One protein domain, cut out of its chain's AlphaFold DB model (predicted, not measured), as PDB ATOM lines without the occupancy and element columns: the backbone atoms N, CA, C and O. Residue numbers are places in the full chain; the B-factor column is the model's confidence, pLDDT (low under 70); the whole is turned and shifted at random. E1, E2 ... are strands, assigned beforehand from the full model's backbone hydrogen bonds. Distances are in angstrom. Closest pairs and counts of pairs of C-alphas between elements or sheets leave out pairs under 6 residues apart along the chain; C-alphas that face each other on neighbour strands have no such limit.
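What this domain is: This is residues 107 to 150 of the 150 residues of the protein "Hypothetical protein" of Timema douglasi (UniProt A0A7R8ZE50). Little regular structure is here: a looped stretch at one end, residues 107 to 127, runs on through a drawn-out link, residues 128 to 138, with no named element, to a small hairpin of E1 and E2 at the other end. The printed part has 44 residues, with no named helix and two named strands, E1 then E2, in one antiparallel sheet; the class is all strand, with 8 residues in named elements. It is extended, a rod of 50 by 15 by 15 A, with a radius of gyration of the C-alphas of 15.6 A.

Where its parts are: C-alpha 107 is at (148.949, 241.333, 204.776). Residues 107 to 138 hold no named element. E1, residues 139 to 142, begins at (170.252, 259.491, 200.350) and measures 9.9 A. E2, residues 145 to 148, measures 10.1 A and ends at (172.058, 260.338, 196.723).

How they stand to each other: Residues 115 to 116 pair antiparallel with residues 125 to 126. E1 and E2 form a hairpin with a tight link, antiparallel at 147 degrees. N 140 and O 147 are within hydrogen-bond range at 2.8 A.

The domain as a whole: The farthest C-alphas, of Gly 120 and Gly 150, are 50.6 A apart. The printed part has no cut. Residues 130 to 131 are under pLDDT 70.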
ATOM      1  N   VAL A 107     148.128 241.593 205.963       90.56
ATOM      2  CA  VAL A 107     148.949 241.333 204.776       90.56
ATOM      3  C   VAL A 107     150.416 241.274 205.195       90.56
ATOM      4  O   VAL A 107     150.962 242.231 205.746       90.56
ATOM      5  N   LEU A 108     151.066 240.144 204.926       90.50
ATOM      6  CA  LEU A 108     152.471 239.945 205.256       90.50
ATOM      7  C   LEU A 108     153.387 240.549 204.187       90.50
ATOM      8  O   LEU A 108     153.255 240.278 202.994       90.50
ATOM      9  N   HIS A 109     154.369 241.331 204.633       87.81
ATOM     10  CA  HIS A 109     155.395 241.944 203.788       87.81
ATOM     11  C   HIS A 109     156.702 241.141 203.824       87.81
ATOM     12  O   HIS A 109     157.771 241.676 204.126       87.81
ATOM     13  N   CYS A 110     156.624 239.842 203.547       87.94
ATOM     14  CA  CYS A 110     157.790 238.977 203.407       87.94
ATOM     15  C   CYS A 110     157.629 238.008 202.225       87.94
ATOM     16  O   CYS A 110     156.506 237.744 201.789       87.94
ATOM     17  N   PRO A 111     158.745 237.491 201.681       89.12
ATOM     18  CA  PRO A 111     158.718 236.417 200.693       89.12
ATOM     19  C   PRO A 111     157.937 235.190 201.190       89.12
ATOM     20  O   PRO A 111     157.938 234.899 202.387       89.12
ATOM     21  N   LYS A 112     157.286 234.456 200.273       89.31
ATOM     22  CA  LYS A 112     156.426 233.302 200.609       89.31
ATOM     23  C   LYS A 112     157.162 232.206 201.387       89.31
ATOM     24  O   LYS A 112     156.560 231.565 202.236       89.31
ATOM     25  N   ASP A 113     158.455 232.028 201.132       91.12
ATOM     26  CA  ASP A 113     159.347 231.090 201.828       91.12
ATOM     27  C   ASP A 113     159.576 231.440 203.306       91.12
ATOM     28  O   ASP A 113     160.015 230.591 204.078       91.12
ATOM     29  N   ARG A 114     159.263 232.674 203.718       91.94
ATOM     30  CA  ARG A 114     159.378 233.131 205.110       91.94
ATOM     31  C   ARG A 114     158.054 233.174 205.854       91.94
ATOM     32  O   ARG A 114     158.049 233.543 207.025       91.94
ATOM     33  N   ILE A 115     156.947 232.837 205.208       93.06
ATOM     34  CA  ILE A 115     155.639 232.809 205.853       93.06
ATOM     35  C   ILE A 115     155.511 231.502 206.636       93.06
ATOM     36  O   ILE A 115     155.701 230.420 206.085       93.06
ATOM     37  N   VAL A 116     155.189 231.604 207.923       93.88
ATOM     38  CA  VAL A 116     155.043 230.465 208.830       93.88
ATOM     39  C   VAL A 116     153.659 230.486 209.465       93.88
ATOM     40  O   VAL A 116     153.202 231.515 209.964       93.88
ATOM     41  N   THR A 117     153.007 229.328 209.466       91.00
ATOM     42  CA  THR A 117     151.756 229.087 210.192       91.00
ATOM     43  C   THR A 117     152.082 228.367 211.492       91.00
ATOM     44  O   THR A 117     152.682 227.291 211.468       91.00
ATOM     45  N   VAL A 118     151.698 228.952 212.622       89.75
ATOM     46  CA  VAL A 118     151.860 228.335 213.943       89.75
ATOM     47  C   VAL A 118     150.591 227.553 214.274       89.75
ATOM     48  O   VAL A 118     149.483 228.031 214.046       89.75
ATOM     49  N   LEU A 119     150.744 226.327 214.778       87.50
ATOM     50  CA  LEU A 119     149.603 225.478 215.116       87.50
ATOM     51  C   LEU A 119     148.777 226.116 216.243       87.50
ATOM     52  O   LEU A 119     149.319 226.416 217.303       87.50
ATOM     53  N   GLY A 120     147.475 226.285 216.013       84.56
ATOM     54  CA  GLY A 120     146.543 226.891 216.972       84.56
ATOM     55  C   GLY A 120     146.426 228.416 216.881       84.56
ATOM     56  O   GLY A 120     145.505 228.973 217.468       84.56
ATOM     57  N   GLU A 121     147.292 229.086 216.116       88.75
ATOM     58  CA  GLU A 121     147.190 230.526 215.867       88.75
ATOM     59  C   GLU A 121     146.280 230.808 214.666       88.75
ATOM     60  O   GLU A 121     146.307 230.087 213.665       88.75
ATOM     61  N   CYS A 122     145.500 231.890 214.739       91.50
ATOM     62  CA  CYS A 122     144.681 232.340 213.611       91.50
ATOM     63  C   CYS A 122     145.558 232.785 212.430       91.50
ATOM     64  O   CYS A 122     145.363 232.349 211.293       91.50
ATOM     65  N   CYS A 123     146.545 233.649 212.693       93.00
ATOM     66  CA  CYS A 123     147.273 234.335 211.635       93.00
ATOM     67  C   CYS A 123     148.696 233.835 211.424       93.00
ATOM     68  O   CYS A 123     149.446 233.536 212.351       93.00
ATOM     69  N   GLN A 124     149.073 233.812 210.146       93.69
ATOM     70  CA  GLN A 124     150.425 233.517 209.695       93.69
ATOM     71  C   GLN A 124     151.369 234.658 210.080       93.69
ATOM     72  O   GLN A 124     150.969 235.823 210.139       93.69
ATOM     73  N   GLN A 125     152.638 234.329 210.293       92.56
ATOM     74  CA  GLN A 125     153.666 235.285 210.693       92.56
ATOM     75  C   GLN A 125     154.885 235.181 209.776       92.56
ATOM     76  O   GLN A 125     155.173 234.126 209.211       92.56
ATOM     77  N   CYS A 126     155.620 236.281 209.621       91.50
ATOM     78  CA  CYS A 126     156.907 236.255 208.934       91.50
ATOM     79  C   CYS A 126     157.993 235.740 209.881       91.50
ATOM     80  O   CYS A 126     158.181 236.279 210.970       91.50
ATOM     81  N   ASN A 127     158.759 234.751 209.435       90.00
ATOM     82  CA  ASN A 127     159.958 234.310 210.125       90.00
ATOM     83  C   ASN A 127     161.141 235.238 209.790       90.00
ATOM     84  O   ASN A 127     161.497 235.439 208.622       90.00
ATOM     85  N   GLY A 128     161.750 235.806 210.830       78.00
ATOM     86  CA  GLY A 128     162.847 236.771 210.746       78.00
ATOM     87  C   GLY A 128     162.437 238.201 211.113       78.00
ATOM     88  O   GLY A 128     161.267 238.530 211.261       78.00
ATOM     89  N   SER A 129     163.426 239.077 211.275       71.50
ATOM     90  CA  SER A 129     163.227 240.475 211.670       71.50
ATOM     91  C   SER A 129     163.453 241.417 210.485       71.50
ATOM     92  O   SER A 129     164.470 241.338 209.791       71.50
ATOM     93  N   ARG A 130     162.515 242.345 210.247       66.81
ATOM     94  CA  ARG A 130     162.731 243.461 209.316       66.81
ATOM     95  C   ARG A 130     163.696 244.441 209.977       66.81
ATOM     96  O   ARG A 130     163.358 245.053 210.984       66.81
ATOM     97  N   ARG A 131     164.885 244.620 209.401       68.56
ATOM     98  CA  ARG A 131     165.731 245.774 209.723       68.56
ATOM     99  C   ARG A 131     165.350 246.918 208.798       68.56
ATOM    100  O   ARG A 131     165.492 246.803 207.584       68.56
ATOM    101  N   LEU A 132     164.846 248.003 209.375       73.12
ATOM    102  CA  LEU A 132     164.820 249.288 208.692       73.12
ATOM    103  C   LEU A 132     166.272 249.758 208.613       73.12
ATOM    104  O   LEU A 132     166.877 250.091 209.626       73.12
ATOM    105  N   ILE A 133     166.854 249.671 207.420       78.00
ATOM    106  CA  ILE A 133     168.167 250.247 207.152       78.00
ATOM    107  C   ILE A 133     167.907 251.711 206.826       78.00
ATOM    108  O   ILE A 133     167.358 252.017 205.768       78.00
ATOM    109  N   GLU A 134     168.246 252.599 207.756       81.75
ATOM    110  CA  GLU A 134     168.220 254.030 207.481       81.75
ATOM    111  C   GLU A 134     169.325 254.353 206.469       81.75
ATOM    112  O   GLU A 134     170.495 254.035 206.718       81.75
ATOM    113  N   PRO A 135     168.987 254.934 205.306       84.56
ATOM    114  CA  PRO A 135     170.002 255.366 204.366       84.56
ATOM    115  C   PRO A 135     170.836 256.509 204.977       84.56
ATOM    116  O   PRO A 135     170.328 257.271 205.807       84.56
ATOM    117  N   PRO A 136     172.111 256.664 204.575       86.69
ATOM    118  CA  PRO A 136     172.919 257.823 204.944       86.69
ATOM    119  C   PRO A 136     172.176 259.148 204.716       86.69
ATOM    120  O   PRO A 136     171.388 259.275 203.777       86.69
ATOM    121  N   LYS A 137     172.442 260.160 205.552       88.19
ATOM    122  CA  LYS A 137     171.826 261.490 205.395       88.19
ATOM    123  C   LYS A 137     172.058 262.021 203.977       88.19
ATOM    124  O   LYS A 137     173.187 262.017 203.500       88.19
ATOM    125  N   GLY A 138     170.988 262.486 203.331       89.88
ATOM    126  CA  GLY A 138     171.035 262.920 201.933       89.88
ATOM    127  C   GLY A 138     171.000 261.767 200.926       89.88
ATOM    128  O   GLY A 138     171.490 261.926 199.816       89.88
ATOM    129  N   SER A 139     170.451 260.603 201.285       90.69
ATOM    130  CA  SER A 139     170.252 259.491 200.350       90.69
ATOM    131  C   SER A 139     168.923 258.763 200.567       90.69
ATOM    132  O   SER A 139     168.310 258.856 201.632       90.69
ATOM    133  N   CYS A 140     168.459 258.053 199.542       86.19
ATOM    134  CA  CYS A 140     167.275 257.203 199.563       86.19
ATOM    135  C   CYS A 140     167.616 255.784 199.082       86.19
ATOM    136  O   CYS A 140     168.554 255.572 198.317       86.19
ATOM    137  N   MET A 141     166.852 254.795 199.546       84.56
ATOM    138  CA  MET A 141     166.968 253.406 199.092       84.56
ATOM    139  C   MET A 141     165.930 253.135 198.002       84.56
ATOM    140  O   MET A 141     164.735 253.317 198.240       84.56
ATOM    141  N   LEU A 142     166.369 252.658 196.835       82.38
ATOM    142  CA  LEU A 142     165.496 252.183 195.760       82.38
ATOM    143  C   LEU A 142     165.817 250.708 195.483       82.38
ATOM    144  O   LEU A 142     166.869 250.361 194.945       82.38
ATOM    145  N   GLY A 143     164.933 249.813 195.925       78.62
ATOM    146  CA  GLY A 143     165.225 248.377 195.959       78.62
ATOM    147  C   GLY A 143     166.356 248.060 196.944       78.62
ATOM    148  O   GLY A 143     166.208 248.275 198.146       78.62
ATOM    149  N   SER A 144     167.472 247.537 196.436       79.81
ATOM    150  CA  SER A 144     168.685 247.220 197.205       79.81
ATOM    151  C   SER A 144     169.827 248.232 197.015       79.81
ATOM    152  O   SER A 144     170.904 248.027 197.571       79.81
ATOM    153  N   ALA A 145     169.611 249.308 196.248       84.94
ATOM    154  CA  ALA A 145     170.614 250.333 195.963       84.94
ATOM    155  C   ALA A 145     170.358 251.632 196.749       84.94
ATOM    156  O   ALA A 145     169.210 252.018 196.976       84.94
ATOM    157  N   ILE A 146     171.443 252.319 197.128       89.44
ATOM    158  CA  ILE A 146     171.416 253.650 197.752       89.44
ATOM    159  C   ILE A 146     171.650 254.703 196.667       89.44
ATOM    160  O   ILE A 146     172.622 254.623 195.916       89.44
ATOM    161  N   HIS A 147     170.790 255.714 196.625       90.50
ATOM    162  CA  HIS A 147     170.876 256.851 195.718       90.50
ATOM    163  C   HIS A 147     171.020 258.140 196.516       90.50
ATOM    164  O   HIS A 147     170.298 258.350 197.485       90.50
ATOM    165  N   LEU A 148     171.935 259.017 196.114       89.38
ATOM    166  CA  LEU A 148     172.058 260.338 196.723       89.38
ATOM    167  C   LEU A 148     170.844 261.192 196.333       89.38
ATOM    168  O   LEU A 148     170.461 261.236 195.164       89.38
ATOM    169  N   ALA A 149     170.237 261.845 197.320       82.19
ATOM    170  CA  ALA A 149     169.249 262.885 197.097       82.19
ATOM    171  C   ALA A 149     170.003 264.105 196.553       82.19
ATOM    172  O   ALA A 149     170.844 264.667 197.258       82.19
ATOM    173  N   GLY A 150     169.771 264.415 195.275       72.25
ATOM    174  CA  GLY A 150     170.316 265.599 194.608       72.25
ATOM    175  C   GLY A 150     169.743 266.895 195.159       72.25
ATOM    176  O   GLY A 150     168.594 266.865 195.655       72.25
TER     177      GLY A 150